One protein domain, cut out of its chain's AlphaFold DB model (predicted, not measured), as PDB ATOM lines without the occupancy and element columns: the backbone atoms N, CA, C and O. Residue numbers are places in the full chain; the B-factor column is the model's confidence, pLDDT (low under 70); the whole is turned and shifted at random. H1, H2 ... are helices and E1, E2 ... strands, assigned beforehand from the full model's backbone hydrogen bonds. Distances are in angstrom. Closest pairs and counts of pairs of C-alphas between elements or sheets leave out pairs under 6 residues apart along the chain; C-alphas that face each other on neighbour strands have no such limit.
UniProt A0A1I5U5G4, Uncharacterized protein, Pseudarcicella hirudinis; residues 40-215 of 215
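Overview. This is residues 40 to 215 of the 215 residues of an uncharacterized protein of Pseudarcicella hirudinis (UniProt A0A1I5U5G4). A strongly twisted sheet of four strands stands between helices, with the long helix H4 over one face, in the middle of the whole, and the short helix H5 over the other. H1, H2 and H3 gather on one side of H4, the short H7 sits on its other side over the edge strand E4, and H9, joined to H8, crosses H4 at about a right angle. The printed part has 176 residues with nine named helices and four named strands, in the order H1 H2 H3 E1 E2 E3 H4 E4 H5 H6 H7 H8 H9, and its class is mixed, helices and strands. The sheet runs E3, E2, E1, E4 and is mixed: E1 and E4 are parallel, the other neighbours antiparallel. The whole is compact and rounded, with a radius of gyration of the C-alphas of 15.8 A and spans of 41 by 38 by 28 A.

Arrangement. Start at H1, residues 40 to 45, which touches residues 72 to 77 of H3, residues 62 to 77, at a steep tilt of 56 degrees, opposite ways; their closest C-alphas are Gly 40 and Asp 76, 4.9 A apart. H2, residues 48 to 56, is close to but not clearly touching H1, with C-alphas 44 and 50 at 5.9 A. Next look at E1, residues 81 to 87, E2, residues 93 to 101, and E3, residues 104 to 107, a meander, each strand the antiparallel neighbour of the one before. E1 and E2 form a hairpin with N 87 and O 93 at 2.7 A, and E2 and E3 another with N 98 and O 106 at 2.8 A. H4, residues 120 to 139, is the hub, touching three helices. H4 and H3 only just touch, with 3 pairs of C-alphas within 8 A, the closest being Leu 67 and Asp 128 at 6.4 A. H4 lies over E2 and E1 at a height over the sheet of 11.2 A. E4, residues 144 to 149, is parallel to E1, with N 84 and O 145 at 2.8 A; E3, H4 and E4 form a split strand-helix-strand unit, two strands running the same way with E2 and E1 between them, and its crossover is right-handed. H5, residues 151 to 158, has a height of 8.0 A; with H4 on one face and H5 on the other there are three layers. H6, residues 164 to 168, only grazes the sheet. H7, residues 176 to 180, is on the same face as H4 and touches it, the closest C-alphas being Val 133 and His 177 at 6.6 A. H8, residues 190 to 197, touches H9, residues 199 to 213, with C-alphas 194 and 202 closest at 6.2 A. H9 touches H4 about perpendicular, at 85 degrees, with C-alphas 127 and 208 closest at 6.2 A. Every O i to N i+4 pair is within hydrogen-bond range in H1, H4, H6, H7, H8 and H9; H2 has 4 of 5, H3 10 of 12 and H5 3 of 4.

Along the chain. Find C-alpha 40 at (185.046, 187.712, 85.985), where H1 begins; it is 8.9 A long, H2 13.0 A and H3 23.4 A. E1 measures 19.2 A, E2 24.9 A, E3 10.0 A and E4 16.4 A. H4 begins at C-alpha 120, (202.983, 215.405, 86.568), and runs 28.6 A. H5 spans 11.1 A, H6 and H7 6.2 A each, and H8 10.4 A. H9, 21.3 A, ends at C-alpha 213, (204.373, 209.491, 100.974).

Size, cuts and confidence. The two C-alphas farthest apart are those of Ser 165 and Asn 214, at 43.8 A. The printed part has no cut, and the link from E3 to H4, residues 108 to 119, is long; in it residues 112 to 113 pair antiparallel with residues 93 to 94 of E2. The mean pLDDT of the printed part is 82.6, and 29 residues are under 70: 40 to 65, 116, and 214 to 215.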
ATOM      1  N   GLY A  40     183.766 187.271  85.400       54.19
ATOM      2  CA  GLY A  40     185.046 187.712  85.985       54.19
ATOM      3  C   GLY A  40     184.858 188.828  87.022       54.19
ATOM      4  O   GLY A  40     185.480 188.817  88.086       54.19
ATOM      5  N   LEU A  41     183.890 189.702  86.756       52.34
ATOM      6  CA  LEU A  41     183.458 190.802  87.604       52.34
ATOM      7  C   LEU A  41     182.799 190.352  88.924       52.34
ATOM      8  O   LEU A  41     183.109 190.880  89.992       52.34
ATOM      9  N   GLU A  42     181.961 189.315  88.896       60.34
ATOM     10  CA  GLU A  42     181.349 188.748  90.109       60.34
ATOM     11  C   GLU A  42     182.381 188.040  91.005       60.34
ATOM     12  O   GLU A  42     182.274 188.071  92.234       60.34
ATOM     13  N   ARG A  43     183.440 187.458  90.422       59.41
ATOM     14  CA  ARG A  43     184.579 186.915  91.192       59.41
ATOM     15  C   ARG A  43     185.418 188.015  91.831       59.41
ATOM     16  O   ARG A  43     185.923 187.828  92.938       59.41
ATOM     17  N   LEU A  44     185.575 189.146  91.142       57.50
ATOM     18  CA  LEU A  44     186.282 190.314  91.658       57.50
ATOM     19  C   LEU A  44     185.560 190.871  92.889       57.50
ATOM     20  O   LEU A  44     186.198 191.041  93.922       57.50
ATOM     21  N   GLN A  45     184.241 191.063  92.798       58.97
ATOM     22  CA  GLN A  45     183.387 191.585  93.875       58.97
ATOM     23  C   GLN A  45     183.347 190.687  95.118       58.97
ATOM     24  O   GLN A  45     183.283 191.182  96.241       58.97
ATOM     25  N   ALA A  46     183.431 189.368  94.937       56.69
ATOM     26  CA  ALA A  46     183.499 188.408  96.038       56.69
ATOM     27  C   ALA A  46     184.906 188.272  96.658       56.69
ATOM     28  O   ALA A  46     185.078 187.588  97.670       56.69
ATOM     29  N   SER A  47     185.927 188.886  96.054       54.09
ATOM     30  CA  SER A  47     187.313 188.792  96.506       54.09
ATOM     31  C   SER A  47     187.632 189.860  97.561       54.09
ATOM     32  O   SER A  47     187.197 191.003  97.419       54.09
ATOM     33  N   PRO A  48     188.510 189.573  98.548       52.72
ATOM     34  CA  PRO A  48     189.148 190.606  99.377       52.72
ATOM     35  C   PRO A  48     189.809 191.726  98.549       52.72
ATOM     36  O   PRO A  48     190.080 192.811  99.057       52.72
ATOM     37  N   MET A  49     190.066 191.465  97.262       54.12
ATOM     38  CA  MET A  49     190.566 192.431  96.291       54.12
ATOM     39  C   MET A  49     189.573 193.559  95.972       54.12
ATOM     40  O   MET A  49     190.026 194.674  95.731       54.12
ATOM     41  N   TYR A  50     188.254 193.325  96.023       58.19
ATOM     42  CA  TYR A  50     187.259 194.382  95.801       58.19
ATOM     43  C   TYR A  50     187.403 195.505  96.826       58.19
ATOM     44  O   TYR A  50     187.420 196.668  96.457       58.19
ATOM     45  N   GLN A  51     187.642 195.164  98.095       54.28
ATOM     46  CA  GLN A  51     187.903 196.152  99.146       54.28
ATOM     47  C   GLN A  51     189.214 196.920  98.920       54.28
ATOM     48  O   GLN A  51     189.333 198.071  99.327       54.28
ATOM     49  N   ILE A  52     190.217 196.313  98.276       53.03
ATOM     50  CA  ILE A  52     191.461 197.012  97.915       53.03
ATOM     51  C   ILE A  52     191.198 198.010  96.783       53.03
ATOM     52  O   ILE A  52     191.729 199.114  96.836       53.03
ATOM     53  N   LEU A  53     190.381 197.637  95.795       51.69
ATOM     54  CA  LEU A  53     189.976 198.515  94.694       51.69
ATOM     55  C   LEU A  53     189.080 199.651  95.197       51.69
ATOM     56  O   LEU A  53     189.348 200.810  94.909       51.69
ATOM     57  N   GLU A  54     188.089 199.347  96.029       53.38
ATOM     58  CA  GLU A  54     187.169 200.325  96.614       53.38
ATOM     59  C   GLU A  54     187.914 201.382  97.445       53.38
ATOM     60  O   GLU A  54     187.674 202.571  97.274       53.38
ATOM     61  N   ASN A  55     188.903 200.973  98.250       51.31
ATOM     62  CA  ASN A  55     189.770 201.898  98.996       51.31
ATOM     63  C   ASN A  55     190.777 202.664  98.116       51.31
ATOM     64  O   ASN A  55     191.351 203.651  98.569       51.31
ATOM     65  N   TYR A  56     191.062 202.191  96.897       51.06
ATOM     66  CA  TYR A  56     191.972 202.857  95.961       51.06
ATOM     67  C   TYR A  56     191.251 203.917  95.115       51.06
ATOM     68  O   TYR A  56     191.823 204.957  94.803       51.06
ATOM     69  N   PHE A  57     189.981 203.676  94.780       53.25
ATOM     70  CA  PHE A  57     189.170 204.529  93.905       53.25
ATOM     71  C   PHE A  57     188.302 205.561  94.643       53.25
ATOM     72  O   PHE A  57     187.519 206.265  94.010       53.25
ATOM     73  N   THR A  58     188.441 205.695  95.966       48.78
ATOM     74  CA  THR A  58     187.686 206.669  96.778       48.78
ATOM     75  C   THR A  58     187.929 208.138  96.409       48.78
ATOM     76  O   THR A  58     187.071 208.969  96.705       48.78
ATOM     77  N   ASP A  59     189.025 208.463  95.716       47.47
ATOM     78  CA  ASP A  59     189.241 209.789  95.130       47.47
ATOM     79  C   ASP A  59     188.827 209.788  93.651       47.47
ATOM     80  O   ASP A  59     189.479 209.185  92.797       47.47
ATOM     81  N   ASN A  60     187.723 210.474  93.343       43.62
ATOM     82  CA  ASN A  60     187.120 210.593  92.008       43.62
ATOM     83  C   ASN A  60     187.966 211.454  91.037       43.62
ATOM     84  O   ASN A  60     187.494 212.470  90.524       43.62
ATOM     85  N   SER A  61     189.223 211.078  90.788       47.62
ATOM     86  CA  SER A  61     190.025 211.633  89.692       47.62
ATOM     87  C   SER A  61     189.631 210.958  88.368       47.62
ATOM     88  O   SER A  61     189.528 209.735  88.335       47.62
ATOM     89  N   PRO A  62     189.463 211.691  87.252       48.59
ATOM     90  CA  PRO A  62     189.246 211.096  85.925       48.59
ATOM     91  C   PRO A  62     190.330 210.085  85.518       48.59
ATOM     92  O   PRO A  62     190.063 209.146  84.775       48.59
ATOM     93  N   GLU A  63     191.552 210.252  86.032       52.62
ATOM     94  CA  GLU A  63     192.684 209.348  85.789       52.62
ATOM     95  C   GLU A  63     192.477 207.976  86.457       52.62
ATOM     96  O   GLU A  63     192.903 206.947  85.936       52.62
ATOM     97  N   ASN A  64     191.729 207.943  87.563       59.12
ATOM     98  CA  ASN A  64     191.371 206.711  88.258       59.12
ATOM     99  C   ASN A  64     190.324 205.887  87.487       59.12
ATOM    100  O   ASN A  64     190.296 204.664  87.617       59.12
ATOM    101  N   THR A  65     189.497 206.524  86.650       64.44
ATOM    102  CA  THR A  65     188.505 205.830  85.814       64.44
ATOM    103  C   THR A  65     189.174 204.992  84.723       64.44
ATOM    104  O   THR A  65     188.826 203.828  84.563       64.44
ATOM    105  N   GLU A  66     190.194 205.526  84.040       71.19
ATOM    106  CA  GLU A  66     190.924 204.789  82.991       71.19
ATOM    107  C   GLU A  66     191.640 203.556  83.565       71.19
ATOM    108  O   GLU A  66     191.634 202.480  82.966       71.19
ATOM    109  N   LEU A  67     192.242 203.688  84.753       78.00
ATOM    110  CA  LEU A  67     192.881 202.572  85.448       78.00
ATOM    111  C   LEU A  67     191.871 201.476  85.819       78.00
ATOM    112  O   LEU A  67     192.174 200.293  85.647       78.00
ATOM    113  N   LEU A  68     190.691 201.855  86.322       75.50
ATOM    114  CA  LEU A  68     189.630 200.909  86.665       75.50
ATOM    115  C   LEU A  68     189.136 200.156  85.427       75.50
ATOM    116  O   LEU A  68     189.133 198.927  85.442       75.50
ATOM    117  N   GLU A  69     188.816 200.867  84.343       79.12
ATOM    118  CA  GLU A  69     188.391 200.263  83.072       79.12
ATOM    119  C   GLU A  69     189.432 199.261  82.549       79.12
ATOM    120  O   GLU A  69     189.105 198.164  82.097       79.12
ATOM    121  N   TYR A  70     190.715 199.608  82.662       81.88
ATOM    122  CA  TYR A  70     191.810 198.751  82.220       81.88
ATOM    123  C   TYR A  70     191.963 197.488  83.081       81.88
ATOM    124  O   TYR A  70     192.275 196.409  82.574       81.88
ATOM    125  N   ILE A  71     191.727 197.599  84.391       85.81
ATOM    126  CA  ILE A  71     191.711 196.465  85.322       85.81
ATOM    127  C   ILE A  71     190.520 195.548  85.036       85.81
ATOM    128  O   ILE A  71     190.704 194.331  84.948       85.81
ATOM    129  N   GLU A  72     189.327 196.116  84.864       83.88
ATOM    130  CA  GLU A  72     188.104 195.380  84.528       83.88
ATOM    131  C   GLU A  72     188.274 194.614  83.219       83.88
ATOM    132  O   GLU A  72     188.038 193.407  83.181       83.88
ATOM    133  N   GLN A  73     188.826 195.264  82.190       87.25
ATOM    134  CA  GLN A  73     189.122 194.618  80.915       87.25
ATOM    135  C   GLN A  73     190.010 193.376  81.085       87.25
ATOM    136  O   GLN A  73     189.731 192.330  80.499       87.25
ATOM    137  N   ILE A  74     191.085 193.461  81.877       90.19
ATOM    138  CA  ILE A  74     191.977 192.314  82.111       90.19
ATOM    139  C   ILE A  74     191.232 191.183  82.827       90.19
ATOM    140  O   ILE A  74     191.413 190.013  82.487       90.19
ATOM    141  N   MET A  75     190.406 191.519  83.816       87.75
ATOM    142  CA  MET A  75     189.653 190.540  84.599       87.75
ATOM    143  C   MET A  75     188.577 189.838  83.766       87.75
ATOM    144  O   MET A  75     188.436 188.619  83.869       87.75
ATOM    145  N   ASP A  76     187.873 190.574  82.910       87.12
ATOM    146  CA  ASP A  76     186.839 190.034  82.023       87.12
ATOM    147  C   ASP A  76     187.425 189.137  80.932       87.12
ATOM    148  O   ASP A  76     186.852 188.098  80.599       87.12
ATOM    149  N   LEU A  77     188.606 189.489  80.417       90.31
ATOM    150  CA  LEU A  77     189.346 188.643  79.482       90.31
ATOM    151  C   LEU A  77     189.864 187.348  80.128       90.31
ATOM    152  O   LEU A  77     190.179 186.408  79.400       90.31
ATOM    153  N   ASN A  78     189.956 187.301  81.464       89.56
ATOM    154  CA  ASN A  78     190.368 186.145  82.266       89.56
ATOM    155  C   ASN A  78     191.574 185.376  81.668       89.56
ATOM    156  O   ASN A  78     191.454 184.191  81.338       89.56
ATOM    157  N   PRO A  79     192.734 186.036  81.485       93.69
ATOM    158  CA  PRO A  79     193.896 185.418  80.859       93.69
ATOM    159  C   PRO A  79     194.488 184.287  81.707       93.69
ATOM    160  O   PRO A  79     194.485 184.336  82.936       93.69
ATOM    161  N   GLU A  80     195.103 183.305  81.044       93.38
ATOM    162  CA  GLU A  80     195.884 182.239  81.685       93.38
ATOM    163  C   GLU A  80     197.101 182.794  82.440       93.38
ATOM    164  O   GLU A  80     197.549 182.217  83.432       93.38
ATOM    165  N   LYS A  81     197.673 183.898  81.941       92.38
ATOM    166  CA  LYS A  81     198.840 184.564  82.524       92.38
ATOM    167  C   LYS A  81     198.937 186.016  82.058       92.38
ATOM    168  O   LYS A  81     198.622 186.334  80.913       92.38
ATOM    169  N   ILE A  82     199.453 186.879  82.930       94.56
ATOM    170  CA  ILE A  82     199.836 188.255  82.606       94.56
ATOM    171  C   ILE A  82     201.359 188.353  82.538       94.56
ATOM    172  O   ILE A  82     202.072 187.978  83.472       94.56
ATOM    173  N   TYR A  83     201.854 188.919  81.446       94.81
ATOM    174  CA  TYR A  83     203.251 189.265  81.272       94.81
ATOM    175  C   TYR A  83     203.440 190.774  81.378       94.81
ATOM    176  O   TYR A  83     202.885 191.546  80.595       94.81
ATOM    177  N   PHE A  84     204.278 191.188  82.320       95.94
ATOM    178  CA  PHE A  84     204.812 192.539  82.371       95.94
ATOM    179  C   PHE A  84     206.069 192.571  81.514       95.94
ATOM    180  O   PHE A  84     207.085 191.966  81.859       95.94
ATOM    181  N   VAL A  85     206.000 193.247  80.374       95.50
ATOM    182  CA  VAL A  85     207.095 193.306  79.407       95.50
ATOM    183  C   VAL A  85     207.788 194.651  79.533       95.50
ATOM    184  O   VAL A  85     207.131 195.683  79.508       95.50
ATOM    185  N   ARG A  86     209.111 194.648  79.650       94.81
ATOM    186  CA  ARG A  86     209.958 195.838  79.658       94.81
ATOM    187  C   ARG A  86     210.920 195.782  78.477       94.81
ATOM    188  O   ARG A  86     211.547 194.756  78.238       94.81
ATOM    189  N   CYS A  87     211.082 196.893  77.781       93.31
ATOM    190  CA  CYS A  87     212.149 197.110  76.822       93.31
ATOM    191  C   CYS A  87     213.445 197.462  77.560       93.31
ATOM    192  O   CYS A  87     213.452 198.261  78.499       93.31
ATOM    193  N   ASN A  88     214.568 196.915  77.110       89.38
ATOM    194  CA  ASN A  88     215.904 197.304  77.555       89.38
ATOM    195  C   ASN A  88     216.364 198.604  76.875       89.38
ATOM    196  O   ASN A  88     217.467 198.682  76.345       89.38
ATOM    197  N   ASP A  89     215.506 199.622  76.882       87.88
ATOM    198  CA  ASP A  89     215.825 200.973  76.439       87.88
ATOM    199  C   ASP A  89     216.084 201.906  77.634       87.88
ATOM    200  O   ASP A  89     215.846 201.571  78.801       87.88
ATOM    201  N   GLU A  90     216.583 203.108  77.344       82.38
ATOM    202  CA  GLU A  90     216.826 204.131  78.369       82.38
ATOM    203  C   GLU A  90     215.527 204.668  78.988       82.38
ATOM    204  O   GLU A  90     215.526 205.119  80.134       82.38
ATOM    205  N   LYS A  91     214.416 204.610  78.242       84.62
ATOM    206  CA  LYS A  91     213.104 205.103  78.682       84.62
ATOM    207  C   LYS A  91     212.369 204.116  79.592       84.62
ATOM    208  O   LYS A  91     211.358 204.486  80.186       84.62
ATOM    209  N   GLY A  92     212.841 202.873  79.698       88.38
ATOM    210  CA  GLY A  92     212.151 201.820  80.432       88.38
ATOM    211  C   GLY A  92     210.750 201.554  79.882       88.38
ATOM    212  O   GLY A  92     209.818 201.365  80.668       88.38
ATOM    213  N   SER A  93     210.592 201.590  78.554       93.50
ATOM    214  CA  SER A  93     209.308 201.360  77.888       93.50
ATOM    215  C   SER A  93     208.736 200.019  78.328       93.50
ATOM    216  O   SER A  93     209.440 199.014  78.336       93.50
ATOM    217  N   SER A  94     207.478 199.996  78.739       95.44
ATOM    218  CA  SER A  94     206.867 198.839  79.380       95.44
ATOM    219  C   SER A  94     205.439 198.637  78.892       95.44
ATOM    220  O   SER A  94     204.718 199.593  78.617       95.44
ATOM    221  N   ALA A  95     205.043 197.379  78.768       94.56
ATOM    222  CA  ALA A  95     203.779 196.937  78.206       94.56
ATOM    223  C   ALA A  95     203.198 195.798  79.043       94.56
ATOM    224  O   ALA A  95     203.909 195.117  79.788       94.56
ATOM    225  N   ILE A  96     201.898 195.575  78.889       95.00
ATOM    226  CA  ILE A  96     201.200 194.450  79.503       95.00
ATOM    227  C   ILE A  96     200.709 193.549  78.380       95.00
ATOM    228  O   ILE A  96     200.050 194.006  77.447       95.00
ATOM    229  N   VAL A  97     201.052 192.268  78.471       94.31
ATOM    230  CA  VAL A  97     200.634 191.244  77.514       94.31
ATOM    231  C   VAL A  97     199.831 190.192  78.255       94.31
ATOM    232  O   VAL A  97     200.258 189.676  79.286       94.31
ATOM    233  N   LEU A  98     198.665 189.868  77.719       93.88
ATOM    234  CA  LEU A  98     197.767 188.859  78.246       93.88
ATOM    235  C   LEU A  98     197.921 187.586  77.418       93.88
ATOM    236  O   LEU A  98     197.762 187.610  76.199       93.88
ATOM    237  N   GLN A  99     198.219 186.468  78.070       92.69
ATOM    238  CA  GLN A  99     198.117 185.158  77.441       92.69
ATOM    239  C   GLN A  99     196.693 184.649  77.629       92.69
ATOM    240  O   GLN A  99     196.310 184.282  78.736       92.69
ATOM    241  N   LEU A 100     195.910 184.641  76.550       92.00
ATOM    242  CA  LEU A 100     194.527 184.155  76.559       92.00
ATOM    243  C   LEU A 100     194.460 182.640  76.337       92.00
ATOM    244  O   LEU A 100     193.531 181.985  76.794       92.00
ATOM    245  N   SER A 101     195.442 182.093  75.623       89.00
ATOM    246  CA  SER A 101     195.651 180.657  75.449       89.00
ATOM    247  C   SER A 101     197.104 180.382  75.069       89.00
ATOM    248  O   SER A 101     197.888 181.306  74.842       89.00
ATOM    249  N   GLU A 102     197.459 179.109  74.901       85.44
ATOM    250  CA  GLU A 102     198.791 178.691  74.458       85.44
ATOM    251  C   GLU A 102     199.292 179.409  73.179       85.44
ATOM    252  O   GLU A 102     200.494 179.665  73.023       85.44
ATOM    253  N   TYR A 103     198.372 179.749  72.272       86.44
ATOM    254  CA  TYR A 103     198.668 180.315  70.950       86.44
ATOM    255  C   TYR A 103     198.197 181.758  70.778       86.44
ATOM    256  O   TYR A 103     198.452 182.355  69.734       86.44
ATOM    257  N   HIS A 104     197.528 182.327  71.782       88.50
ATOM    258  CA  HIS A 104     196.909 183.640  71.675       88.50
ATOM    259  C   HIS A 104     197.459 184.588  72.738       88.50
ATOM    260  O   HIS A 104     197.182 184.453  73.932       88.50
ATOM    261  N   LEU A 105     198.235 185.563  72.268       90.94
ATOM    262  CA  LEU A 105     198.698 186.697  73.053       90.94
ATOM    263  C   LEU A 105     197.926 187.946  72.637       90.94
ATOM    264  O   LEU A 105     197.758 188.201  71.446       90.94
ATOM    265  N   LEU A 106     197.516 188.736  73.620       91.25
ATOM    266  CA  LEU A 106     196.944 190.059  73.426       91.25
ATOM    267  C   LEU A 106     197.862 191.091  74.078       91.25
ATOM    268  O   LEU A 106     198.060 191.077  75.291       91.25
ATOM    269  N   VAL A 107     198.418 191.994  73.277       91.44
ATOM    270  CA  VAL A 107     199.187 193.138  73.777       91.44
ATOM    271  C   VAL A 107     198.203 194.253  74.084       91.44
ATOM    272  O   VAL A 107     197.453 194.672  73.202       91.44
ATOM    273  N   LEU A 108     198.190 194.735  75.322       90.38
ATOM    274  CA  LEU A 108     197.355 195.878  75.653       90.38
ATOM    275  C   LEU A 108     197.952 197.166  75.056       90.38
ATOM    276  O   LEU A 108     199.176 197.316  75.010       90.38
ATOM    277  N   PRO A 109     197.113 198.108  74.590       83.44
ATOM    278  CA  PRO A 109     197.562 199.219  73.748       83.44
ATOM    279  C   PRO A 109     198.395 200.279  74.486       83.44
ATOM    280  O   PRO A 109     199.087 201.068  73.843       83.44
ATOM    281  N   LYS A 110     198.334 200.332  75.825       88.44
ATOM    282  CA  LYS A 110     199.018 201.359  76.620       88.44
ATOM    283  C   LYS A 110     200.489 200.989  76.837       88.44
ATOM    284  O   LYS A 110     200.807 199.935  77.386       88.44
ATOM    285  N   VAL A 111     201.380 201.904  76.449       90.38
ATOM    286  CA  VAL A 111     202.818 201.848  76.756       90.38
ATOM    287  C   VAL A 111     203.124 202.783  77.921       90.38
ATOM    288  O   VAL A 111     202.748 203.957  77.916       90.38
ATOM    289  N   TYR A 112     203.844 202.260  78.905       92.31
ATOM    290  CA  TYR A 112     204.292 202.980  80.089       92.31
ATOM    291  C   TYR A 112     205.778 203.295  79.964       92.31
ATOM    292  O   TYR A 112     206.566 202.434  79.586       92.31
ATOM    293  N   TYR A 113     206.176 204.516  80.302       91.88
ATOM    294  CA  TYR A 113     207.577 204.930  80.283       91.88
ATOM    295  C   TYR A 113     208.066 205.062  81.722       91.88
ATOM    296  O   TYR A 113     207.667 205.979  82.438       91.88
ATOM    297  N   LEU A 114     208.885 204.108  82.163       90.56
ATOM    298  CA  LEU A 114     209.356 204.019  83.542       90.56
ATOM    299  C   LEU A 114     210.735 204.680  83.677       90.56
ATOM    300  O   LEU A 114     211.758 204.001  83.780       90.56
ATOM    301  N   HIS A 115     210.751 206.016  83.672       85.06
ATOM    302  CA  HIS A 115     211.949 206.833  83.897       85.06
ATOM    303  C   HIS A 115     211.663 208.048  84.794       85.06
ATOM    304  O   HIS A 115     210.522 208.479  84.911       85.06
ATOM    305  N   GLY A 116     212.694 208.642  85.407       69.56
ATOM    306  CA  GLY A 116     212.538 209.726  86.389       69.56
ATOM    307  C   GLY A 116     212.172 211.092  85.835       69.56
ATOM    308  O   GLY A 116     211.579 211.908  86.533       69.56
ATOM    309  N   LYS A 117     212.538 211.368  84.580       70.69
ATOM    310  CA  LYS A 117     212.273 212.659  83.923       70.69
ATOM    311  C   LYS A 117     210.822 212.767  83.451       70.69
ATOM    312  O   LYS A 117     210.568 212.799  82.251       70.69
ATOM    313  N   VAL A 118     209.879 212.767  84.382       71.38
ATOM    314  CA  VAL A 118     208.448 212.833  84.084       71.38
ATOM    315  C   VAL A 118     207.845 214.165  84.509       71.38
ATOM    316  O   VAL A 118     208.214 214.739  85.529       71.38
ATOM    317  N   THR A 119     206.911 214.660  83.700       76.00
ATOM    318  CA  THR A 119     205.949 215.689  84.114       76.00
ATOM    319  C   THR A 119     204.944 215.083  85.101       76.00
ATOM    320  O   THR A 119     204.930 213.866  85.292       76.00
ATOM    321  N   GLU A 120     204.063 215.893  85.691       70.31
ATOM    322  CA  GLU A 120     202.983 215.405  86.568       70.31
ATOM    323  C   GLU A 120     202.195 214.249  85.922       70.31
ATOM    324  O   GLU A 120     202.051 213.183  86.514       70.31
ATOM    325  N   THR A 121     201.831 214.380  84.642       75.81
ATOM    326  CA  THR A 121     201.146 213.326  83.873       75.81
ATOM    327  C   THR A 121     201.973 212.042  83.726       75.81
ATOM    328  O   THR A 121     201.429 210.941  83.648       75.81
ATOM    329  N   GLY A 122     203.303 212.145  83.663       81.19
ATOM    330  CA  GLY A 122     204.166 210.967  83.610       81.19
ATOM    331  C   GLY A 122     204.278 210.263  84.967       81.19
ATOM    332  O   GLY A 122     204.340 209.035  84.998       81.19
ATOM    333  N   ALA A 123     204.225 211.006  86.076       85.62
ATOM    334  CA  ALA A 123     204.181 210.425  87.418       85.62
ATOM    335  C   ALA A 123     202.890 209.623  87.650       85.62
ATOM    336  O   ALA A 123     202.959 208.502  88.156       85.62
ATOM    337  N   VAL A 124     201.745 210.137  87.184       85.12
ATOM    338  CA  VAL A 124     200.458 209.415  87.195       85.12
ATOM    339  C   VAL A 124     200.573 208.088  86.447       85.12
ATOM    340  O   VAL A 124     200.255 207.039  86.994       85.12
ATOM    341  N   ARG A 125     201.133 208.087  85.229       88.06
ATOM    342  CA  ARG A 125     201.303 206.848  84.445       88.06
ATOM    343  C   ARG A 125     202.216 205.824  85.120       88.06
ATOM    344  O   ARG A 125     201.983 204.623  85.001       88.06
ATOM    345  N   ILE A 126     203.266 206.280  85.804       91.62
ATOM    346  CA  ILE A 126     204.129 205.400  86.604       91.62
ATOM    347  C   ILE A 126     203.325 204.779  87.751       91.62
ATOM    348  O   ILE A 126     203.464 203.582  88.016       91.62
ATOM    349  N   LEU A 127     202.474 205.571  88.406       89.81
ATOM    350  CA  LEU A 127     201.623 205.100  89.489       89.81
ATOM    351  C   LEU A 127     200.569 204.102  88.990       89.81
ATOM    352  O   LEU A 127     200.462 203.027  89.571       89.81
ATOM    353  N   ASP A 128     199.882 204.384  87.878       89.25
ATOM    354  CA  ASP A 128     198.959 203.448  87.216       89.25
ATOM    355  C   ASP A 128     199.620 202.083  87.027       89.25
ATOM    356  O   ASP A 128     199.112 201.055  87.478       89.25
ATOM    357  N   PHE A 129     200.799 202.081  86.398       93.06
ATOM    358  CA  PHE A 129     201.547 200.857  86.160       93.06
ATOM    359  C   PHE A 129     201.894 200.146  87.469       93.06
ATOM    360  O   PHE A 129     201.681 198.939  87.599       93.06
ATOM    361  N   PHE A 130     202.392 200.890  88.461       93.25
ATOM    362  CA  PHE A 130     202.703 200.359  89.784       93.25
ATOM    363  C   PHE A 130     201.488 199.682  90.427       93.25
ATOM    364  O   PHE A 130     201.625 198.585  90.970       93.25
ATOM    365  N   ASN A 131     200.302 200.282  90.344       89.62
ATOM    366  CA  ASN A 131     199.089 199.713  90.923       89.62
ATOM    367  C   ASN A 131     198.636 198.453  90.203       89.62
ATOM    368  O   ASN A 131     198.309 197.476  90.873       89.62
ATOM    369  N   ILE A 132     198.684 198.437  88.869       92.06
ATOM    370  CA  ILE A 132     198.361 197.243  88.080       92.06
ATOM    371  C   ILE A 132     199.299 196.098  88.475       92.06
ATOM    372  O   ILE A 132     198.845 195.003  88.819       92.06
ATOM    373  N   VAL A 133     200.612 196.359  88.503       93.56
ATOM    374  CA  VAL A 133     201.610 195.365  88.916       93.56
ATOM    375  C   VAL A 133     201.346 194.906  90.346       93.56
ATOM    376  O   VAL A 133     201.328 193.703  90.605       93.56
ATOM    377  N   LYS A 134     201.117 195.831  91.282       90.44
ATOM    378  CA  LYS A 134     200.859 195.536  92.697       90.44
ATOM    379  C   LYS A 134     199.615 194.673  92.867       90.44
ATOM    380  O   LYS A 134     199.654 193.724  93.648       90.44
ATOM    381  N   MET A 135     198.542 194.990  92.151       85.56
ATOM    382  CA  MET A 135     197.272 194.282  92.217       85.56
ATOM    383  C   MET A 135     197.431 192.842  91.725       85.56
ATOM    384  O   MET A 135     197.194 191.907  92.491       85.56
ATOM    385  N   PHE A 136     197.916 192.642  90.497       89.94
ATOM    386  CA  PHE A 136     198.037 191.297  89.925       89.94
ATOM    387  C   PHE A 136     199.177 190.473  90.537       89.94
ATOM    388  O   PHE A 136     199.081 189.251  90.615       89.94
ATOM    389  N   SER A 137     200.236 191.109  91.046       87.31
ATOM    390  CA  SER A 137     201.312 190.384  91.742       87.31
ATOM    391  C   SER A 137     200.904 189.898  93.134       87.31
ATOM    392  O   SER A 137     201.533 188.976  93.652       87.31
ATOM    393  N   LYS A 138     199.893 190.521  93.763       80.75
ATOM    394  CA  LYS A 138     199.417 190.164  95.111       80.75
ATOM    395  C   LYS A 138     198.137 189.336  95.127       80.75
ATOM    396  O   LYS A 138     197.900 188.661  96.122       80.75
ATOM    397  N   SER A 139     197.303 189.409  94.090       76.25
ATOM    398  CA  SER A 139     195.991 188.754  94.106       76.25
ATOM    399  C   SER A 139     196.065 187.230  93.986       76.25
ATOM    400  O   SER A 139     195.135 186.553  94.406       76.25
ATOM    401  N   PHE A 140     197.151 186.686  93.420       74.06
ATOM    402  CA  PHE A 140     197.322 185.260  93.092       74.06
ATOM    403  C   PHE A 140     196.221 184.663  92.190       74.06
ATOM    404  O   PHE A 140     196.242 183.461  91.942       74.06
ATOM    405  N   ILE A 141     195.291 185.478  91.676       82.81
ATOM    406  CA  ILE A 141     194.181 185.017  90.825       82.81
ATOM    407  C   ILE A 141     194.708 184.631  89.447       82.81
ATOM    408  O   ILE A 141     194.377 183.570  88.928       82.81
ATOM    409  N   ILE A 142     195.549 185.492  88.875       88.44
ATOM    410  CA  ILE A 142     196.152 185.292  87.563       88.44
ATOM    411  C   ILE A 142     197.670 185.223  87.751       88.44
ATOM    412  O   ILE A 142     198.250 186.138  88.349       88.44
ATOM    413  N   PRO A 143     198.343 184.166  87.265       91.94
ATOM    414  CA  PRO A 143     199.796 184.092  87.272       91.94
ATOM    415  C   PRO A 143     200.427 185.305  86.578       91.94
ATOM    416  O   PRO A 143     200.006 185.705  85.494       91.94
ATOM    417  N   THR A 144     201.472 185.866  87.185       93.75
ATOM    418  CA  THR A 144     202.216 187.014  86.649       93.75
ATOM    419  C   THR A 144     203.679 186.667  86.407       93.75
ATOM    420  O   THR A 144     204.310 185.956  87.196       93.75
ATOM    421  N   GLU A 145     204.238 187.179  85.312       93.31
ATOM    422  CA  GLU A 145     205.641 186.987  84.946       93.31
ATOM    423  C   GLU A 145     206.231 188.257  84.320       93.31
ATOM    424  O   GLU A 145     205.536 189.031  83.672       93.31
ATOM    425  N   GLY A 146     207.517 188.510  84.560       94.25
ATOM    426  CA  GLY A 146     208.245 189.623  83.959       94.25
ATOM    427  C   GLY A 146     209.040 189.157  82.751       94.25
ATOM    428  O   GLY A 146     209.606 188.072  82.779       94.25
ATOM    429  N   LEU A 147     209.134 189.991  81.724       93.69
ATOM    430  CA  LEU A 147     210.023 189.783  80.587       93.69
ATOM    431  C   LEU A 147     210.772 191.074  80.273       93.69
ATOM    432  O   LEU A 147     210.160 192.136  80.213       93.69
ATOM    433  N   CYS A 148     212.081 190.978  80.066       92.94
ATOM    434  CA  CYS A 148     212.895 192.060  79.522       92.94
ATOM    435  C   CYS A 148     213.304 191.708  78.089       92.94
ATOM    436  O   CYS A 148     214.024 190.728  77.888       92.94
ATOM    437  N   LEU A 149     212.860 192.508  77.123       92.31
ATOM    438  CA  LEU A 149     213.146 192.351  75.695       92.31
ATOM    439  C   LEU A 149     214.156 193.399  75.232       92.31
ATOM    440  O   LEU A 149     214.266 194.471  75.833       92.31
ATOM    441  N   ASP A 150     214.889 193.105  74.164       91.56
ATOM    442  CA  ASP A 150     215.573 194.159  73.419       91.56
ATOM    443  C   ASP A 150     214.565 195.010  72.625       91.56
ATOM    444  O   ASP A 150     213.358 194.758  72.627       91.56
ATOM    445  N   MET A 151     215.059 196.083  72.009       91.12
ATOM    446  CA  MET A 151     214.215 197.046  71.304       91.12
ATOM    447  C   MET A 151     213.524 196.429  70.082       91.12
ATOM    448  O   MET A 151     212.346 196.703  69.851       91.12
ATOM    449  N   ASP A 152     214.223 195.570  69.340       91.06
ATOM    450  CA  ASP A 152     213.692 194.936  68.133       91.06
ATOM    451  C   ASP A 152     212.548 193.976  68.479       91.06
ATOM    452  O   ASP A 152     211.467 194.058  67.891       91.06
ATOM    453  N   ASP A 153     212.731 193.126  69.494       91.25
ATOM    454  CA  ASP A 153     211.685 192.227  69.974       91.25
ATOM    455  C   ASP A 153     210.527 192.997  70.623       91.25
ATOM    456  O   ASP A 153     209.357 192.660  70.424       91.25
ATOM    457  N   PHE A 154     210.808 194.076  71.357       91.38
ATOM    458  CA  PHE A 154     209.749 194.908  71.923       91.38
ATOM    459  C   PHE A 154     208.890 195.558  70.831       91.38
ATOM    460  O   PHE A 154     207.668 195.570  70.944       91.38
ATOM    461  N   HIS A 155     209.480 196.055  69.741       89.88
ATOM    462  CA  HIS A 155     208.709 196.602  68.622       89.88
ATOM    463  C   HIS A 155     207.959 195.522  67.839       89.88
ATOM    464  O   HIS A 155     206.792 195.721  67.486       89.88
ATOM    465  N   ALA A 156     208.585 194.367  67.616       89.12
ATOM    466  CA  ALA A 156     207.962 193.233  66.943       89.12
ATOM    467  C   ALA A 156     206.701 192.738  67.680       89.12
ATOM    468  O   ALA A 156     205.720 192.347  67.036       89.12
ATOM    469  N   LEU A 157     206.687 192.821  69.018       86.94
ATOM    470  CA  LEU A 157     205.518 192.532  69.852       86.94
ATOM    471  C   LEU A 157     204.306 193.397  69.459       86.94
ATOM    472  O   LEU A 157     203.229 192.861  69.210       86.94
ATOM    473  N   PHE A 158     204.483 194.716  69.346       83.25
ATOM    474  CA  PHE A 158     203.405 195.647  68.974       83.25
ATOM    475  C   PHE A 158     202.981 195.540  67.510       83.25
ATOM    476  O   PHE A 158     201.845 195.855  67.170       83.25
ATOM    477  N   GLN A 159     203.878 195.078  66.642       85.75
ATOM    478  CA  GLN A 159     203.561 194.815  65.239       85.75
ATOM    479  C   GLN A 159     202.803 193.493  65.042       85.75
ATOM    480  O   GLN A 159     202.431 193.171  63.916       85.75
ATOM    481  N   GLY A 160     202.599 192.701  66.103       80.88
ATOM    482  CA  GLY A 160     201.969 191.383  66.007       80.88
ATOM    483  C   GLY A 160     202.827 190.360  65.258       80.88
ATOM    484  O   GLY A 160     202.307 189.369  64.754       80.88
ATOM    485  N   THR A 161     204.139 190.597  65.161       81.81
ATOM    486  CA  THR A 161     205.074 189.718  64.438       81.81
ATOM    487  C   THR A 161     205.782 188.727  65.364       81.81
ATOM    488  O   THR A 161     206.479 187.825  64.897       81.81
ATOM    489  N   ILE A 162     205.572 188.842  66.682       79.31
ATOM    490  CA  ILE A 162     205.991 187.836  67.661       79.31
ATOM    491  C   ILE A 162     204.877 186.816  67.883       79.31
ATOM    492  O   ILE A 162     203.815 187.123  68.418       79.31
ATOM    493  N   TYR A 163     205.174 185.564  67.541       77.75
ATOM    494  CA  TYR A 163     204.331 184.414  67.858       77.75
ATOM    495  C   TYR A 163     204.540 183.938  69.303       77.75
ATOM    496  O   TYR A 163     205.631 184.081  69.867       77.75
ATOM    497  N   SER A 164     203.521 183.298  69.891       73.50
ATOM    498  CA  SER A 164     203.560 182.829  71.286       73.50
ATOM    499  C   SER A 164     204.733 181.886  71.585       73.50
ATOM    500  O   SER A 164     205.303 181.927  72.674       73.50
ATOM    501  N   SER A 165     205.154 181.080  70.609       76.94
ATOM    502  CA  SER A 165     206.309 180.184  70.719       76.94
ATOM    503  C   SER A 165     207.625 180.939  70.928       76.94
ATOM    504  O   SER A 165     208.388 180.594  71.829       76.94
ATOM    505  N   LYS A 166     207.869 182.006  70.155       78.69
ATOM    506  CA  LYS A 166     209.025 182.893  70.350       78.69
ATOM    507  C   LYS A 166     208.916 183.611  71.694       78.69
ATOM    508  O   LYS A 166     209.895 183.674  72.429       78.69
ATOM    509  N   PHE A 167     207.717 184.056  72.063       74.56
ATOM    510  CA  PHE A 167     207.485 184.754  73.327       74.56
ATOM    511  C   PHE A 167     207.836 183.903  74.564       74.56
ATOM    512  O   PHE A 167     208.458 184.393  75.502       74.56
ATOM    513  N   LYS A 168     207.531 182.597  74.541       72.06
ATOM    514  CA  LYS A 168     207.905 181.645  75.607       72.06
ATOM    515  C   LYS A 168     209.416 181.413  75.738       72.06
ATOM    516  O   LYS A 168     209.872 180.943  76.779       72.06
ATOM    517  N   SER A 169     210.193 181.704  74.693       76.06
ATOM    518  CA  SER A 169     211.652 181.541  74.721       76.06
ATOM    519  C   SER A 169     212.361 182.641  75.516       76.06
ATOM    520  O   SER A 169     213.509 182.461  75.923       76.06
ATOM    521  N   PHE A 170     211.676 183.749  75.809       78.12
ATOM    522  CA  PHE A 170     212.229 184.818  76.627       78.12
ATOM    523  C   PHE A 170     212.306 184.392  78.097       78.12
ATOM    524  O   PHE A 170     211.303 184.062  78.723       78.12
ATOM    525  N   GLN A 171     213.519 184.403  78.654       75.12
ATOM    526  CA  GLN A 171     213.785 184.031  80.055       75.12
ATOM    527  C   GLN A 171     214.293 185.211  80.900       75.12
ATOM    528  O   GLN A 171     214.397 185.121  82.126       75.12
ATOM    529  N   ASN A 172     214.622 186.336  80.264       79.06
ATOM    530  CA  ASN A 172     215.244 187.472  80.932       79.06
ATOM    531  C   ASN A 172     214.217 188.302  81.702       79.06
ATOM    532  O   ASN A 172     213.135 188.593  81.205       79.06
ATOM    533  N   GLY A 173     214.585 188.750  82.905       80.69
ATOM    534  CA  GLY A 173     213.777 189.711  83.657       80.69
ATOM    535  C   GLY A 173     212.561 189.125  84.375       80.69
ATOM    536  O   GLY A 173     211.703 189.893  84.795       80.69
ATOM    537  N   LYS A 174     212.501 187.806  84.594       87.56
ATOM    538  CA  LYS A 174     211.371 187.097  85.233       87.56
ATOM    539  C   LYS A 174     210.713 187.818  86.420       87.56
ATOM    540  O   LYS A 174     209.494 187.778  86.583       87.56
ATOM    541  N   TYR A 175     211.516 188.488  87.244       92.19
ATOM    542  CA  TYR A 175     211.077 189.153  88.472       92.19
ATOM    543  C   TYR A 175     211.111 190.685  88.419       92.19
ATOM    544  O   TYR A 175     210.854 191.317  89.441       92.19
ATOM    545  N   TRP A 176     211.386 191.302  87.263       95.12
ATOM    546  CA  TRP A 176     211.587 192.755  87.171       95.12
ATOM    547  C   TRP A 176     210.379 193.546  87.697       95.12
ATOM    548  O   TRP A 176     210.543 194.511  88.437       95.12
ATOM    549  N   HIS A 177     209.161 193.096  87.389       95.19
ATOM    550  CA  HIS A 177     207.927 193.735  87.846       95.19
ATOM    551  C   HIS A 177     207.773 193.649  89.374       95.19
ATOM    552  O   HIS A 177     207.345 194.606  90.008       95.19
ATOM    553  N   LYS A 178     208.203 192.547  90.004       94.44
ATOM    554  CA  LYS A 178     208.213 192.419  91.473       94.44
ATOM    555  C   LYS A 178     209.278 193.305  92.097       94.44
ATOM    556  O   LYS A 178     209.020 193.940  93.110       94.44
ATOM    557  N   HIS A 179     210.448 193.388  91.470       95.88
ATOM    558  CA  HIS A 179     211.496 194.321  91.872       95.88
ATOM    559  C   HIS A 179     211.019 195.771  91.771       95.88
ATOM    560  O   HIS A 179     211.367 196.583  92.619       95.88
ATOM    561  N   PHE A 180     210.158 196.096  90.804       95.88
ATOM    562  CA  PHE A 180     209.582 197.435  90.690       95.88
ATOM    563  C   PHE A 180     208.714 197.787  91.906       95.88
ATOM    564  O   PHE A 180     208.758 198.918  92.386       95.88
ATOM    565  N   LEU A 181     208.023 196.798  92.483       94.88
ATOM    566  CA  LEU A 181     207.273 196.962  93.730       94.88
ATOM    567  C   LEU A 181     208.154 197.183  94.966       94.88
ATOM    568  O   LEU A 181     207.640 197.623  95.995       94.88
ATOM    569  N   ASP A 182     209.460 196.923  94.888       95.19
ATOM    570  CA  ASP A 182     210.416 197.203  95.963       95.19
ATOM    571  C   ASP A 182     210.915 198.653  95.929       95.19
ATOM    572  O   ASP A 182     212.109 198.934  96.005       95.19
ATOM    573  N   TYR A 183     209.997 199.611  95.813       93.31
ATOM    574  CA  TYR A 183     210.316 201.041  95.713       93.31
ATOM    575  C   TYR A 183     210.973 201.627  96.981       93.31
ATOM    576  O   TYR A 183     211.470 202.750  96.968       93.31
ATOM    577  N   GLN A 184     210.978 200.871  98.083       93.25
ATOM    578  CA  GLN A 184     211.656 201.213  99.338       93.25
ATOM    579  C   GLN A 184     212.991 200.481  99.523       93.25
ATOM    580  O   GLN A 184     213.603 200.626 100.579       93.25
ATOM    581  N   HIS A 185     213.425 199.701  98.525       91.75
ATOM    582  CA  HIS A 185     214.698 198.968  98.521       91.75
ATOM    583  C   HIS A 185     214.875 198.065  99.753       91.75
ATOM    584  O   HIS A 185     215.934 198.030 100.377       91.75
ATOM    585  N   ARG A 186     213.811 197.343 100.130       93.19
ATOM    586  CA  ARG A 186     213.798 196.406 101.264       93.19
ATOM    587  C   ARG A 186     214.423 195.056 100.917       93.19
ATOM    588  O   ARG A 186     214.870 194.363 101.828       93.19
ATOM    589  N   TRP A 187     214.420 194.659  99.643       91.06
ATOM    590  CA  TRP A 187     214.951 193.364  99.198       91.06
ATOM    591  C   TRP A 187     216.324 193.484  98.548       91.06
ATOM    592  O   TRP A 187     217.212 192.683  98.842       91.06
ATOM    593  N   HIS A 188     216.525 194.496  97.705       94.56
ATOM    594  CA  HIS A 188     217.820 194.762  97.086       94.56
ATOM    595  C   HIS A 188     218.194 196.238  97.163       94.56
ATOM    596  O   HIS A 188     217.341 197.114  97.286       94.56
ATOM    597  N   SER A 189     219.496 196.509  97.074       93.81
ATOM    598  CA  SER A 189     220.019 197.870  97.096       93.81
ATOM    599  C   SER A 189     219.705 198.626  95.804       93.81
ATOM    600  O   SER A 189     219.539 198.049  94.729       93.81
ATOM    601  N   THR A 190     219.730 199.954  95.891       94.50
ATOM    602  CA  THR A 190     219.623 200.849  94.734       94.50
ATOM    603  C   THR A 190     220.629 200.498  93.631       94.50
ATOM    604  O   THR A 190     220.282 200.484  92.453       94.50
ATOM    605  N   GLU A 191     221.869 200.166  94.005       96.00
ATOM    606  CA  GLU A 191     222.935 199.821  93.057       96.00
ATOM    607  C   GLU A 191     222.658 198.499  92.331       96.00
ATOM    608  O   GLU A 191     222.954 198.364  91.143       96.00
ATOM    609  N   TYR A 192     222.025 197.535  93.010       95.62
ATOM    610  CA  TYR A 192     221.560 196.309  92.365       95.62
ATOM    611  C   TYR A 192     220.534 196.629  91.272       95.62
ATOM    612  O   TYR A 192     220.705 196.188  90.133       95.62
ATOM    613  N   TYR A 193     219.509 197.427  91.584       94.44
ATOM    614  CA  TYR A 193     218.472 197.788  90.614       94.44
ATOM    615  C   TYR A 193     219.020 198.614  89.456       94.44
ATOM    616  O   TYR A 193     218.717 198.318  88.302       94.44
ATOM    617  N   LYS A 194     219.900 199.576  89.740       93.31
ATOM    618  CA  LYS A 194     220.571 200.377  88.713       93.31
ATOM    619  C   LYS A 194     221.374 199.506  87.746       93.31
ATOM    620  O   LYS A 194     221.308 199.729  86.540       93.31
ATOM    621  N   ARG A 195     222.094 198.498  88.249       93.06
ATOM    622  CA  ARG A 195     222.871 197.567  87.416       93.06
ATOM    623  C   ARG A 195     221.991 196.681  86.532       93.06
ATOM    624  O   ARG A 195     222.374 196.406  85.403       93.06
ATOM    625  N   HIS A 196     220.849 196.220  87.040       91.25
ATOM    626  CA  HIS A 196     220.001 195.254  86.331       91.25
ATOM    627  C   HIS A 196     218.962 195.903  85.411       91.25
ATOM    628  O   HIS A 196     218.596 195.307  84.402       91.25
ATOM    629  N   TYR A 197     218.480 197.101  85.750       91.38
ATOM    630  CA  TYR A 197     217.356 197.752  85.066       91.38
ATOM    631  C   TYR A 197     217.645 199.193  84.639       91.38
ATOM    632  O   TYR A 197     216.797 199.835  84.022       91.38
ATOM    633  N   GLY A 198     218.839 199.707  84.933       91.31
ATOM    634  CA  GLY A 198     219.240 201.067  84.598       91.31
ATOM    635  C   GLY A 198     218.774 202.109  85.614       91.31
ATOM    636  O   GLY A 198     217.981 201.848  86.520       91.31
ATOM    637  N   ILE A 199     219.293 203.329  85.458       91.31
ATOM    638  CA  ILE A 199     218.988 204.444  86.363       91.31
ATOM    639  C   ILE A 199     217.515 204.862  86.292       91.31
ATOM    640  O   ILE A 199     216.912 205.082  87.336       91.31
ATOM    641  N   GLY A 200     216.911 204.865  85.098       90.75
ATOM    642  CA  GLY A 200     215.508 205.253  84.913       90.75
ATOM    643  C   GLY A 200     214.539 204.411  85.747       90.75
ATOM    644  O   GLY A 200     213.594 204.946  86.317       90.75
ATOM    645  N   PHE A 201     214.834 203.120  85.925       93.81
ATOM    646  CA  PHE A 201     214.046 202.234  86.780       93.81
ATOM    647  C   PHE A 201     214.060 202.671  88.250       93.81
ATOM    648  O   PHE A 201     213.018 202.725  88.902       93.81
ATOM    649  N   VAL A 202     215.245 203.001  88.768       94.12
ATOM    650  CA  VAL A 202     215.413 203.484  90.145       94.12
ATOM    651  C   VAL A 202     214.722 204.830  90.330       94.12
ATOM    652  O   VAL A 202     214.068 205.051  91.346       94.12
ATOM    653  N   GLU A 203     214.834 205.727  89.357       93.06
ATOM    654  CA  GLU A 203     214.146 207.013  89.423       93.06
ATOM    655  C   GLU A 203     212.618 206.837  89.394       93.06
ATOM    656  O   GLU A 203     211.911 207.480  90.163       93.06
ATOM    657  N   ALA A 204     212.090 205.915  88.583       93.94
ATOM    658  CA  ALA A 204     210.664 205.593  88.585       93.94
ATOM    659  C   ALA A 204     210.200 205.029  89.943       93.94
ATOM    660  O   ALA A 204     209.134 205.401  90.435       93.94
ATOM    661  N   GLN A 205     211.015 204.204  90.612       94.81
ATOM    662  CA  GLN A 205     210.744 203.783  91.995       94.81
ATOM    663  C   GLN A 205     210.711 204.969  92.974       94.81
ATOM    664  O   GLN A 205     209.897 204.987  93.896       94.81
ATOM    665  N   GLN A 206     211.561 205.982  92.780       93.19
ATOM    666  CA  GLN A 206     211.537 207.194  93.603       93.19
ATOM    667  C   GLN A 206     210.264 208.016  93.385       93.19
ATOM    668  O   GLN A 206     209.708 208.513  94.362       93.19
ATOM    669  N   VAL A 207     209.766 208.109  92.147       91.56
ATOM    670  CA  VAL A 207     208.472 208.748  91.847       91.56
ATOM    671  C   VAL A 207     207.345 208.064  92.625       91.56
ATOM    672  O   VAL A 207     206.556 208.739  93.291       91.56
ATOM    673  N   VAL A 208     207.312 206.726  92.633       91.75
ATOM    674  CA  VAL A 208     206.346 205.960  93.442       91.75
ATOM    675  C   VAL A 208     206.502 206.283  94.930       91.75
ATOM    676  O   VAL A 208     205.516 206.575  95.602       91.75
ATOM    677  N   LEU A 209     207.735 206.277  95.454       92.00
ATOM    678  CA  LEU A 209     208.004 206.574  96.862       92.00
ATOM    679  C   LEU A 209     207.505 207.961  97.278       92.00
ATOM    680  O   LEU A 209     206.924 208.100  98.351       92.00
ATOM    681  N   GLN A 210     207.768 208.977  96.457       89.06
ATOM    682  CA  GLN A 210     207.352 210.355  96.715       89.06
ATOM    683  C   GLN A 210     205.831 210.474  96.693       89.06
ATOM    684  O   GLN A 210     205.253 211.054  97.605       89.06
ATOM    685  N   THR A 211     205.184 209.858  95.704       84.06
ATOM    686  CA  THR A 211     203.728 209.928  95.545       84.06
ATOM    687  C   THR A 211     203.005 209.232  96.697       84.06
ATOM    688  O   THR A 211     202.123 209.820  97.307       84.06
ATOM    689  N   VAL A 212     203.439 208.027  97.083       79.88
ATOM    690  CA  VAL A 212     202.836 207.265  98.196       79.88
ATOM    691  C   VAL A 212     203.065 207.928  99.561       79.88
ATOM    692  O   VAL A 212     202.304 207.676 100.484       79.88
ATOM    693  N   ARG A 213     204.114 208.746  99.725       74.56
ATOM    694  CA  ARG A 213     204.373 209.491 100.974       74.56
ATOM    695  C   ARG A 213     203.571 210.786 101.100       74.56
ATOM    696  O   ARG A 213     203.470 211.300 102.209       74.56
ATOM    697  N   ASN A 214     203.098 211.331  99.983       61.53
ATOM    698  CA  ASN A 214     202.364 212.595  99.932       61.53
ATOM    699  C   ASN A 214     200.837 212.405 100.029       61.53
ATOM    700  O   ASN A 214     200.115 213.400 100.035       61.53
ATOM    701  N   ILE A 215     200.379 211.151 100.088       52.44
ATOM    702  CA  ILE A 215     198.998 210.720 100.350       52.44
ATOM    703  C   ILE A 215     198.928 210.259 101.807       52.44
ATOM    704  O   ILE A 215     197.972 210.656 102.507       52.44
TER     705      ILE A 215